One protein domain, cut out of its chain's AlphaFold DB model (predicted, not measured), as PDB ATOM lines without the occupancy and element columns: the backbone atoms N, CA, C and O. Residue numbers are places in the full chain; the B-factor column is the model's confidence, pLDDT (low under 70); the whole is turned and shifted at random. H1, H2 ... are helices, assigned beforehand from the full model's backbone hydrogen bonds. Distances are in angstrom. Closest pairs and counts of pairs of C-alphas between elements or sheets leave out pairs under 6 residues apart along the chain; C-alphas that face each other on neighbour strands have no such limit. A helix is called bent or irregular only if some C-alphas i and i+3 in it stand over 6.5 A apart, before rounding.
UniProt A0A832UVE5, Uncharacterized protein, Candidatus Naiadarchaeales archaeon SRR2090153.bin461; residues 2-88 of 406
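Overview. This is residues 2 to 88 of the 406 residues of an uncharacterized protein of Candidatus Naiadarchaeales archaeon SRR2090153.bin461 (UniProt A0A832UVE5). Four short helices are loosely set in a rounded body made largely of loops, with H2 near the middle, H1 and H3 both over one side of it, and H4 running off from the first end of H2 past H1. A long stretch with no named element, residues 51 to 74, swings in a wide arc from the end of H3 round the other side of H2 and back to the beginning of H4. The printed part has 87 residues with four named helices, in the order H1, H2, H3, H4, and no named strand. The class is all helix, although 38 of the 87 residues, under half, are in named elements. The whole is compact, with a radius of gyration of the C-alphas of 13.3 A, and the C-alphas span 31 by 29 by 28 A along their three main axes.

Arrangement. Start with H1, residues 2 to 10, which touches no helix. Look from Tyr 8 in H1 to Phe 19 in H2, residues 19 to 29: these are the closest C-alphas of the two helices, 7.2 A apart, and the helices are close but not clearly touching. H1 and H2 run opposite ways at a steep tilt of 37 degrees, only just past shallow. Next compare H1 with H3, residues 44 to 50: they are close but not clearly touching, with the closest C-alphas, those of Leu 4 and Ile 46, 7.9 A apart. H1 and H3 run opposite ways at a shallow tilt of 15 degrees. Then find H4, residues 75 to 85, close to H1 but not clearly touching it; the closest C-alphas are those of Glu 2 and Phe 82, 7.4 A apart. H1 and H4 run opposite ways at a shallow tilt of 34 degrees, only just short of steep. From H2, go to Ile 27 and Val 50, whose C-alphas are the closest of H2 and H3, 6.9 A apart; these two helices are close but not clearly touching and run the same way at a steep tilt of 40 degrees. At Phe 19 and Asp 75, the closest C-alphas of H2 and H4 are 6.6 A apart; these helices too are close but not clearly touching, and they run the same way at a steep tilt of 62 degrees. H3 and H4 are apart. In the backbones of H1, H3 and H4, every O i to N i+4 pair is within hydrogen-bond range, while in H2 the count is 4 of 7.

Along the chain. Find C-alpha 2 at (141.612, 127.911, 140.741); from there H1 runs 12.3 A to C-alpha 10. H2 begins at C-alpha 19, at (133.925, 120.943, 147.188), and runs 14.3 A to C-alpha 29. H2 is neither bent nor irregular, but only just: C-alphas 22 and 25 are 6.4 A apart. H3 covers 9.8 A from C-alpha 44 to C-alpha 50. H4 runs 15.2 A from C-alpha 75 to C-alpha 85, which you find at (150.009, 123.178, 141.903).

Size, cuts and confidence. The two C-alphas farthest apart are those of Asn 12 and Gly 58, 35.1 A. The first and last printed C-alphas, those of Glu 2 and Tyr 88, are 12.6 A apart. The printed part has no cut. The link from H1 to H2 is short, with 8 residues; those from H2 to H3, residues 30 to 43, and from H3 to H4, residues 51 to 74, are long. The C-alphas of residues 51 to 74 lie 12 to 19 A from the mean of the C-alphas. The mean pLDDT of the printed part is 86.4, and one residue, Gly 58, is under 70.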
ATOM      1  N   GLU A   2     141.450 126.871 139.711       79.88
ATOM      2  CA  GLU A   2     141.612 127.911 140.741       79.88
ATOM      3  C   GLU A   2     140.393 128.841 140.897       79.88
ATOM      4  O   GLU A   2     139.894 129.035 142.003       79.88
ATOM      5  N   TRP A   3     139.840 129.345 139.789       87.06
ATOM      6  CA  TRP A   3     138.630 130.177 139.816       87.06
ATOM      7  C   TRP A   3     137.439 129.502 140.520       87.06
ATOM      8  O   TRP A   3     136.719 130.150 141.284       87.06
ATOM      9  N   LEU A   4     137.245 128.197 140.304       89.19
ATOM     10  CA  LEU A   4     136.166 127.431 140.928       89.19
ATOM     11  C   LEU A   4     136.383 127.321 142.444       89.19
ATOM     12  O   LEU A   4     135.454 127.542 143.218       89.19
ATOM     13  N   TRP A   5     137.624 127.053 142.863       90.38
ATOM     14  CA  TRP A   5     138.019 126.977 144.271       90.38
ATOM     15  C   TRP A   5     137.860 128.319 144.996       90.38
ATOM     16  O   TRP A   5     137.276 128.386 146.076       90.38
ATOM     17  N   ILE A   6     138.292 129.419 144.373       89.31
ATOM     18  CA  ILE A   6     138.097 130.774 144.909       89.31
ATOM     19  C   ILE A   6     136.601 131.088 145.048       89.31
ATOM     20  O   ILE A   6     136.181 131.656 146.056       89.31
ATOM     21  N   SER A   7     135.786 130.705 144.062       89.75
ATOM     22  CA  SER A   7     134.335 130.934 144.091       89.75
ATOM     23  C   SER A   7     133.656 130.161 145.224       89.75
ATOM     24  O   SER A   7     132.818 130.720 145.928       89.75
ATOM     25  N   TYR A   8     134.070 128.916 145.465       91.25
ATOM     26  CA  TYR A   8     133.618 128.114 146.603       91.25
ATOM     27  C   TYR A   8     133.939 128.780 147.951       91.25
ATOM     28  O   TYR A   8     133.055 128.934 148.796       91.25
ATOM     29  N   LYS A   9     135.174 129.271 148.128       89.94
ATOM     30  CA  LYS A   9     135.574 129.982 149.355       89.94
ATOM     31  C   LYS A   9     134.817 131.287 149.567       89.94
ATOM     32  O   LYS A   9     134.450 131.588 150.698       89.94
ATOM     33  N   LYS A  10     134.553 132.052 148.501       91.12
ATOM     34  CA  LYS A  10     133.786 133.311 148.573       91.12
ATOM     35  C   LYS A  10     132.360 133.114 149.090       91.12
ATOM     36  O   LYS A  10     131.796 134.038 149.665       91.12
ATOM     37  N   LEU A  11     131.795 131.919 148.924       89.69
ATOM     38  CA  LEU A  11     130.492 131.551 149.481       89.69
ATOM     39  C   LEU A  11     130.571 131.054 150.934       89.69
ATOM     40  O   LEU A  11     129.588 130.517 151.437       89.69
ATOM     41  N   ASN A  12     131.717 131.219 151.605       86.94
ATOM     42  CA  ASN A  12     131.978 130.759 152.972       86.94
ATOM     43  C   ASN A  12     131.742 129.253 153.176       86.94
ATOM     44  O   ASN A  12     131.381 128.825 154.267       86.94
ATOM     45  N   LYS A  13     131.957 128.448 152.129       85.94
ATOM     46  CA  LYS A  13     131.823 126.987 152.195       85.94
ATOM     47  C   LYS A  13     133.108 126.258 152.594       85.94
ATOM     48  O   LYS A  13     133.103 125.055 152.773       85.94
ATOM     49  N   TYR A  14     134.226 126.963 152.738       87.19
ATOM     50  CA  TYR A  14     135.481 126.321 153.130       87.19
ATOM     51  C   TYR A  14     135.345 125.594 154.480       87.19
ATOM     52  O   TYR A  14     134.891 126.207 155.447       87.19
ATOM     53  N   LYS A  15     135.796 124.332 154.538       88.81
ATOM     54  CA  LYS A  15     135.642 123.371 155.652       88.81
ATOM     55  C   LYS A  15     134.260 122.730 155.781       88.81
ATOM     56  O   LYS A  15     134.004 122.078 156.788       88.81
ATOM     57  N   SER A  16     133.367 122.909 154.807       89.44
ATOM     58  CA  SER A  16     132.165 122.073 154.730       89.44
ATOM     59  C   SER A  16     132.429 120.741 154.026       89.44
ATOM     60  O   SER A  16     131.518 119.925 153.962       89.44
ATOM     61  N   ASP A  17     133.633 120.543 153.472       90.38
ATOM     62  CA  ASP A  17     134.064 119.329 152.761       90.38
ATOM     63  C   ASP A  17     133.133 118.968 151.584       90.38
ATOM     64  O   ASP A  17     133.016 117.829 151.144       90.38
ATOM     65  N   GLU A  18     132.465 119.986 151.027       90.75
ATOM     66  CA  GLU A  18     131.490 119.847 149.943       90.75
ATOM     67  C   GLU A  18     132.128 120.011 148.558       90.75
ATOM     68  O   GLU A  18     131.478 119.734 147.543       90.75
ATOM     69  N   PHE A  19     133.361 120.523 148.469       91.75
ATOM     70  CA  PHE A  19     133.925 120.943 147.188       91.75
ATOM     71  C   PHE A  19     134.079 119.777 146.214       91.75
ATOM     72  O   PHE A  19     133.660 119.864 145.060       91.75
ATOM     73  N   TYR A  20     134.645 118.661 146.664       90.31
ATOM     74  CA  TYR A  20     134.847 117.511 145.792       90.31
ATOM     75  C   TYR A  20     133.510 116.947 145.283       90.31
ATOM     76  O   TYR A  20     133.278 116.884 144.073       90.31
ATOM     77  N   ASP A  21     132.591 116.616 146.191       88.69
ATOM     78  CA  ASP A  21     131.346 115.925 145.848       88.69
ATOM     79  C   ASP A  21     130.292 116.812 145.184       88.69
ATOM     80  O   ASP A  21     129.617 116.376 144.245       88.69
ATOM     81  N   LEU A  22     130.123 118.051 145.653       89.31
ATOM     82  CA  LEU A  22     129.057 118.936 145.178       89.31
ATOM     83  C   LEU A  22     129.516 119.905 144.091       89.31
ATOM     84  O   LEU A  22     128.660 120.426 143.373       89.31
ATOM     85  N   TRP A  23     130.824 120.135 143.939       91.62
ATOM     86  CA  TRP A  23     131.347 121.048 142.921       91.62
ATOM     87  C   TRP A  23     132.145 120.351 141.838       91.62
ATOM     88  O   TRP A  23     131.857 120.548 140.655       91.62
ATOM     89  N   LEU A  24     133.106 119.511 142.214       90.69
ATOM     90  CA  LEU A  24     134.019 118.923 141.245       90.69
ATOM     91  C   LEU A  24     133.402 117.736 140.496       90.69
ATOM     92  O   LEU A  24     133.402 117.725 139.262       90.69
ATOM     93  N   LYS A  25     132.795 116.781 141.215       89.94
ATOM     94  CA  LYS A  25     132.148 115.601 140.614       89.94
ATOM     95  C   LYS A  25     131.094 115.959 139.554       89.94
ATOM     96  O   LYS A  25     131.099 115.321 138.501       89.94
ATOM     97  N   PRO A  26     130.194 116.948 139.748       90.75
ATOM     98  CA  PRO A  26     129.249 117.339 138.703       90.75
ATOM     99  C   PRO A  26     129.934 117.870 137.442       90.75
ATOM    100  O   PRO A  26     129.484 117.576 136.337       90.75
ATOM    101  N   ILE A  27     131.031 118.617 137.573       90.25
ATOM    102  CA  ILE A  27     131.759 119.134 136.411       90.25
ATOM    103  C   ILE A  27     132.407 117.977 135.645       90.25
ATOM    104  O   ILE A  27     132.189 117.851 134.441       90.25
ATOM    105  N   PHE A  28     133.116 117.093 136.345       89.31
ATOM    106  CA  PHE A  28     133.785 115.949 135.730       89.31
ATOM    107  C   PHE A  28     132.790 114.975 135.101       89.31
ATOM    108  O   PHE A  28     132.807 114.760 133.895       89.31
ATOM    109  N   PHE A  29     131.856 114.442 135.886       89.44
ATOM    110  CA  PHE A  29     131.015 113.334 135.432       89.44
ATOM    111  C   PHE A  29     129.773 113.763 134.656       89.44
ATOM    112  O   PHE A  29     129.183 112.927 133.966       89.44
ATOM    113  N   LYS A  30     129.347 115.029 134.754       89.44
ATOM    114  CA  LYS A  30     128.187 115.529 134.003       89.44
ATOM    115  C   LYS A  30     128.589 116.540 132.939       89.44
ATOM    116  O   LYS A  30     128.258 116.332 131.776       89.44
ATOM    117  N   ALA A  31     129.284 117.620 133.295       89.06
ATOM    118  CA  ALA A  31     129.534 118.704 132.342       89.06
ATOM    119  C   ALA A  31     130.401 118.260 131.160       89.06
ATOM    120  O   ALA A  31     129.972 118.402 130.015       89.06
ATOM    121  N   PHE A  32     131.545 117.627 131.435       88.69
ATOM    122  CA  PHE A  32     132.439 117.108 130.394       88.69
ATOM    123  C   PHE A  32     131.898 115.879 129.651       88.69
ATOM    124  O   PHE A  32     132.490 115.467 128.656       88.69
ATOM    125  N   ASN A  33     130.740 115.356 130.069       86.69
ATOM    126  CA  ASN A  33     129.990 114.286 129.404       86.69
ATOM    127  C   ASN A  33     128.683 114.786 128.752       86.69
ATOM    128  O   ASN A  33     127.743 114.016 128.575       86.69
ATOM    129  N   ASN A  34     128.585 116.085 128.435       86.19
ATOM    130  CA  ASN A  34     127.419 116.733 127.808       86.19
ATOM    131  C   ASN A  34     126.095 116.647 128.599       86.19
ATOM    132  O   ASN A  34     125.015 116.883 128.061       86.19
ATOM    133  N   ARG A  35     126.165 116.367 129.902       87.12
ATOM    134  CA  ARG A  35     125.023 116.281 130.830       87.12
ATOM    135  C   ARG A  35     124.941 117.497 131.757       87.12
ATOM    136  O   ARG A  35     124.402 117.424 132.858       87.12
ATOM    137  N   SER A  36     125.460 118.646 131.319       84.88
ATOM    138  CA  SER A  36     125.476 119.891 132.105       84.88
ATOM    139  C   SER A  36     124.080 120.404 132.496       84.88
ATOM    140  O   SER A  36     123.956 121.136 133.473       84.88
ATOM    141  N   GLN A  37     123.022 119.989 131.786       85.06
ATOM    142  CA  GLN A  37     121.622 120.287 132.135       85.06
ATOM    143  C   GLN A  37     121.182 119.640 133.460       85.06
ATOM    144  O   GLN A  37     120.284 120.147 134.120       85.06
ATOM    145  N   GLU A  38     121.827 118.547 133.876       88.19
ATOM    146  CA  GLU A  38     121.527 117.837 135.127       88.19
ATOM    147  C   GLU A  38     122.235 118.445 136.350       88.19
ATOM    148  O   GLU A  38     122.292 117.822 137.415       88.19
ATOM    149  N   ILE A  39     122.870 119.607 136.182       88.31
ATOM    150  CA  ILE A  39     123.577 120.328 137.237       88.31
ATOM    151  C   ILE A  39     122.698 121.494 137.691       88.31
ATOM    152  O   ILE A  39     122.557 122.496 136.993       88.31
ATOM    153  N   ASP A  40     122.123 121.353 138.880       86.75
ATOM    154  CA  ASP A  40     121.161 122.279 139.487       86.75
ATOM    155  C   ASP A  40     121.612 122.805 140.861       86.75
ATOM    156  O   ASP A  40     121.234 123.903 141.259       86.75
ATOM    157  N   LYS A  41     122.459 122.051 141.570       86.62
ATOM    158  CA  LYS A  41     122.934 122.378 142.929       86.62
ATOM    159  C   LYS A  41     124.051 123.426 142.998       86.62
ATOM    160  O   LYS A  41     124.399 123.868 144.092       86.62
ATOM    161  N   LEU A  42     124.637 123.808 141.863       87.94
ATOM    162  CA  LEU A  42     125.709 124.805 141.808       87.94
ATOM    163  C   LEU A  42     125.159 126.242 141.776       87.94
ATOM    164  O   LEU A  42     124.022 126.464 141.359       87.94
ATOM    165  N   PRO A  43     125.953 127.255 142.171       89.00
ATOM    166  CA  PRO A  43     125.556 128.650 141.999       89.00
ATOM    167  C   PRO A  43     125.282 128.983 140.527       89.00
ATOM    168  O   PRO A  43     125.959 128.472 139.634       89.00
ATOM    169  N   LYS A  44     124.322 129.883 140.270       86.75
ATOM    170  CA  LYS A  44     123.860 130.219 138.908       86.75
ATOM    171  C   LYS A  44     124.995 130.649 137.972       86.75
ATOM    172  O   LYS A  44     125.041 130.181 136.840       86.75
ATOM    173  N   GLU A  45     125.915 131.473 138.464       86.31
ATOM    174  CA  GLU A  45     127.087 131.941 137.707       86.31
ATOM    175  C   GLU A  45     127.981 130.774 137.264       86.31
ATOM    176  O   GLU A  45     128.435 130.718 136.125       86.31
ATOM    177  N   ILE A  46     128.179 129.787 138.143       86.88
ATOM    178  CA  ILE A  46     128.966 128.590 137.833       86.88
ATOM    179  C   ILE A  46     128.217 127.706 136.839       86.88
ATOM    180  O   ILE A  46     128.815 127.233 135.877       86.88
ATOM    181  N   ILE A  47     126.908 127.511 137.028       87.88
ATOM    182  CA  ILE A  47     126.072 126.736 136.101       87.88
ATOM    183  C   ILE A  47     126.156 127.315 134.685       87.88
ATOM    184  O   ILE A  47     126.270 126.555 133.727       87.88
ATOM    185  N   GLU A  48     126.124 128.638 134.529       86.12
ATOM    186  CA  GLU A  48     126.215 129.284 133.218       86.12
ATOM    187  C   GLU A  48     127.552 129.002 132.518       86.12
ATOM    188  O   GLU A  48     127.574 128.671 131.330       86.12
ATOM    189  N   VAL A  49     128.661 129.032 133.259       85.75
ATOM    190  CA  VAL A  49     129.985 128.668 132.729       85.75
ATOM    191  C   VAL A  49     130.048 127.178 132.388       85.75
ATOM    192  O   VAL A  49     130.433 126.805 131.283       85.75
ATOM    193  N   VAL A  50     129.609 126.315 133.304       85.31
ATOM    194  CA  VAL A  50     129.658 124.852 133.166       85.31
ATOM    195  C   VAL A  50     128.736 124.347 132.048       85.31
ATOM    196  O   VAL A  50     129.032 123.347 131.397       85.31
ATOM    197  N   ARG A  51     127.646 125.058 131.739       84.19
ATOM    198  CA  ARG A  51     126.794 124.776 130.567       84.19
ATOM    199  C   ARG A  51     127.515 124.965 129.234       84.19
ATOM    200  O   ARG A  51     127.099 124.358 128.246       84.19
ATOM    201  N   ASN A  52     128.572 125.770 129.212       81.81
ATOM    202  CA  ASN A  52     129.431 125.980 128.049       81.81
ATOM    203  C   ASN A  52     130.670 125.070 128.055       81.81
ATOM    204  O   ASN A  52     131.523 125.216 127.182       81.81
ATOM    205  N   ALA A  53     130.784 124.146 129.017       84.12
ATOM    206  CA  ALA A  53     131.887 123.200 129.057       84.12
ATOM    207  C   ALA A  53     131.896 122.306 127.800       84.12
ATOM    208  O   ALA A  53     130.825 121.913 127.318       84.12
ATOM    209  N   PRO A  54     133.088 121.974 127.278       84.31
ATOM    210  CA  PRO A  54     133.219 121.070 126.147       84.31
ATOM    211  C   PRO A  54     132.790 119.650 126.510       84.31
ATOM    212  O   PRO A  54     132.990 119.183 127.631       84.31
ATOM    213  N   TYR A  55     132.238 118.940 125.532       84.94
ATOM    214  CA  TYR A  55     132.000 117.512 125.614       84.94
ATOM    215  C   TYR A  55     133.305 116.774 125.305       84.94
ATOM    216  O   TYR A  55     133.630 116.517 124.149       84.94
ATOM    217  N   LEU A  56     134.077 116.471 126.348       78.62
ATOM    218  CA  LEU A  56     135.390 115.849 126.197       78.62
ATOM    219  C   LEU A  56     135.264 114.339 125.945       78.62
ATOM    220  O   LEU A  56     135.825 113.877 124.964       78.62
ATOM    221  N   ASN A  57     134.450 113.599 126.710       71.56
ATOM    222  CA  ASN A  57     134.341 112.125 126.636       71.56
ATOM    223  C   ASN A  57     135.709 111.409 126.478       71.56
ATOM    224  O   ASN A  57     136.697 111.885 127.027       71.56
ATOM    225  N   GLY A  58     135.766 110.260 125.788       64.75
ATOM    226  CA  GLY A  58     136.988 109.485 125.551       64.75
ATOM    227  C   GLY A  58     137.302 108.453 126.637       64.75
ATOM    228  O   GLY A  58     138.370 107.867 126.622       64.75
ATOM    229  N   GLY A  59     136.408 108.241 127.605       70.50
ATOM    230  CA  GLY A  59     136.651 107.353 128.751       70.50
ATOM    231  C   GLY A  59     137.225 108.064 129.984       70.50
ATOM    232  O   GLY A  59     136.845 107.697 131.091       70.50
ATOM    233  N   LEU A  60     137.994 109.151 129.820       77.50
ATOM    234  CA  LEU A  60     138.642 109.894 130.922       77.50
ATOM    235  C   LEU A  60     137.682 110.337 132.037       77.50
ATOM    236  O   LEU A  60     137.978 110.213 133.220       77.50
ATOM    237  N   PHE A  61     136.532 110.891 131.653       83.38
ATOM    238  CA  PHE A  61     135.526 111.404 132.587       83.38
ATOM    239  C   PHE A  61     134.365 110.427 132.797       83.38
ATOM    240  O   PHE A  61     133.307 110.813 133.303       83.38
ATOM    241  N   ARG A  62     134.516 109.165 132.383       79.94
ATOM    242  CA  ARG A  62     133.532 108.119 132.662       79.94
ATOM    243  C   ARG A  62     133.727 107.654 134.104       79.94
ATOM    244  O   ARG A  62     134.850 107.473 134.554       79.94
ATOM    245  N   LYS A  63     132.624 107.455 134.824       82.56
ATOM    246  CA  LYS A  63     132.694 106.882 136.171       82.56
ATOM    247  C   LYS A  63     133.222 105.454 136.118       82.56
ATOM    248  O   LYS A  63     132.765 104.676 135.282       82.56
ATOM    249  N   ASN A  64     134.088 105.117 137.059       79.81
ATOM    250  CA  ASN A  64     134.570 103.763 137.291       79.81
ATOM    251  C   ASN A  64     134.156 103.259 138.690       79.81
ATOM    252  O   ASN A  64     133.409 103.909 139.426       79.81
ATOM    253  N   ASN A  65     134.628 102.065 139.054       81.12
ATOM    254  CA  ASN A  65     134.303 101.435 140.333       81.12
ATOM    255  C   ASN A  65     134.868 102.199 141.543       81.12
ATOM    256  O   ASN A  65     134.250 102.181 142.608       81.12
ATOM    257  N   LEU A  66     135.993 102.901 141.381       81.44
ATOM    258  CA  LEU A  66     136.619 103.696 142.439       81.44
ATOM    259  C   LEU A  66     135.792 104.946 142.766       81.44
ATOM    260  O   LEU A  66     135.686 105.322 143.929       81.44
ATOM    261  N   ASP A  67     135.113 105.534 141.778       82.81
ATOM    262  CA  ASP A  67     134.259 106.717 141.978       82.81
ATOM    263  C   ASP A  67     133.013 106.448 142.838       82.81
ATOM    264  O   ASP A  67     132.356 107.384 143.312       82.81
ATOM    265  N   ASN A  68     132.667 105.170 143.019       81.44
ATOM    266  CA  ASN A  68     131.558 104.723 143.861       81.44
ATOM    267  C   ASN A  68     131.985 104.454 145.311       81.44
ATOM    268  O   ASN A  68     131.127 104.190 146.160       81.44
ATOM    269  N   LEU A  69     133.285 104.522 145.610       82.44
ATOM    270  CA  LEU A  69     133.777 104.404 146.974       82.44
ATOM    271  C   LEU A  69     133.294 105.601 147.797       82.44
ATOM    272  O   LEU A  69     133.338 106.755 147.367       82.44
ATOM    273  N   LYS A  70     132.824 105.318 149.014       79.50
ATOM    274  CA  LYS A  70     132.440 106.345 149.986       79.50
ATOM    275  C   LYS A  70     133.700 106.906 150.642       79.50
ATOM    276  O   LYS A  70     134.030 106.532 151.761       79.50
ATOM    277  N   MET A  71     134.419 107.751 149.911       80.25
ATOM    278  CA  MET A  71     135.540 108.526 150.434       80.25
ATOM    279  C   MET A  71     135.151 109.999 150.497       80.25
ATOM    280  O   MET A  71     134.725 110.568 149.493       80.25
ATOM    281  N   GLU A  72     135.319 110.597 151.672       81.19
ATOM    282  CA  GLU A  72     135.195 112.039 151.870       81.19
ATOM    283  C   GLU A  72     136.569 112.675 151.639       81.19
ATOM    284  O   GLU A  72     137.571 112.244 152.213       81.19
ATOM    285  N   ILE A  73     136.632 113.662 150.741       88.56
ATOM    286  CA  ILE A  73     137.860 114.404 150.447       88.56
ATOM    287  C   ILE A  73     137.744 115.783 151.082       88.56
ATOM    288  O   ILE A  73     136.989 116.630 150.603       88.56
ATOM    289  N   ASN A  74     138.530 116.004 152.133       92.44
ATOM    290  CA  ASN A  74     138.446 117.225 152.924       92.44
ATOM    291  C   ASN A  74     138.954 118.453 152.158       92.44
ATOM    292  O   ASN A  74     139.958 118.409 151.438       92.44
ATOM    293  N   ASP A  75     138.334 119.598 152.426       93.12
ATOM    294  CA  ASP A  75     138.682 120.891 151.834       93.12
ATOM    295  C   ASP A  75     140.116 121.323 152.183       93.12
ATOM    296  O   ASP A  75     140.768 122.008 151.396       93.12
ATOM    297  N   THR A  76     140.622 120.918 153.355       93.19
ATOM    298  CA  THR A  76     141.997 121.237 153.789       93.19
ATOM    299  C   THR A  76     143.032 120.528 152.913       93.19
ATOM    300  O   THR A  76     144.007 121.145 152.500       93.19
ATOM    301  N   LEU A  77     142.784 119.270 152.539       91.94
ATOM    302  CA  LEU A  77     143.660 118.534 151.626       91.94
ATOM    303  C   LEU A  77     143.648 119.171 150.229       91.94
ATOM    304  O   LEU A  77     144.694 119.389 149.623       91.94
ATOM    305  N   LEU A  78     142.461 119.521 149.726       91.31
ATOM    306  CA  LEU A  78     142.320 120.184 148.426       91.31
ATOM    307  C   LEU A  78     143.006 121.554 148.398       91.31
ATOM    308  O   LEU A  78     143.600 121.919 147.383       91.31
ATOM    309  N   GLN A  79     142.964 122.301 149.506       92.81
ATOM    310  CA  GLN A  79     143.720 123.541 149.662       92.81
ATOM    311  C   GLN A  79     145.215 123.305 149.433       92.81
ATOM    312  O   GLN A  79     145.803 123.996 148.605       92.81
ATOM    313  N   GLU A  80     145.808 122.344 150.144       92.75
ATOM    314  CA  GLU A  80     147.241 122.041 150.061       92.75
ATOM    315  C   GLU A  80     147.644 121.628 148.641       92.75
ATOM    316  O   GLU A  80     148.638 122.121 148.105       92.75
ATOM    317  N   VAL A  81     146.826 120.793 147.990       90.19
ATOM    318  CA  VAL A  81     147.039 120.365 146.600       90.19
ATOM    319  C   VAL A  81     147.002 121.554 145.637       90.19
ATOM    320  O   VAL A  81     147.892 121.697 144.798       90.19
ATOM    321  N   PHE A  82     146.005 122.438 145.746       89.88
ATOM    322  CA  PHE A  82     145.920 123.609 144.868       89.88
ATOM    323  C   PHE A  82     147.033 124.622 145.134       89.88
ATOM    324  O   PHE A  82     147.581 125.173 144.185       89.88
ATOM    325  N   GLU A  83     147.410 124.851 146.391       90.38
ATOM    326  CA  GLU A  83     148.547 125.711 146.734       90.38
ATOM    327  C   GLU A  83     149.871 125.150 146.218       90.38
ATOM    328  O   GLU A  83     150.750 125.917 145.827       90.38
ATOM    329  N   PHE A  84     150.024 123.826 146.193       88.81
ATOM    330  CA  PHE A  84     151.172 123.181 145.574       88.81
ATOM    331  C   PHE A  84     151.172 123.376 144.054       88.81
ATOM    332  O   PHE A  84     152.156 123.881 143.518       88.81
ATOM    333  N   PHE A  85     150.077 123.047 143.361       85.56
ATOM    334  CA  PHE A  85     150.009 123.178 141.903       85.56
ATOM    335  C   PHE A  85     150.133 124.626 141.426       85.56
ATOM    336  O   PHE A  85     150.835 124.877 140.453       85.56
ATOM    337  N   ASN A  86     149.561 125.595 142.140       84.56
ATOM    338  CA  ASN A  86     149.642 127.012 141.773       84.56
ATOM    339  C   ASN A  86     151.067 127.601 141.845       84.56
ATOM    340  O   ASN A  86     151.276 128.732 141.413       84.56
ATOM    341  N   LYS A  87     152.057 126.868 142.377       85.81
ATOM    342  CA  LYS A  87     153.479 127.260 142.319       85.81
ATOM    343  C   LYS A  87     154.101 127.037 140.941       85.81
ATOM    344  O   LYS A  87     155.203 127.523 140.700       85.81
ATOM    345  N   TYR A  88     153.425 126.297 140.066       82.38
ATOM    346  CA  TYR A  88     153.933 125.886 138.766       82.38
ATOM    347  C   TYR A  88     153.052 126.419 137.638       82.38
ATOM    348  O   TYR A  88     151.827 126.476 137.750       82.38
TER     349      TYR A  88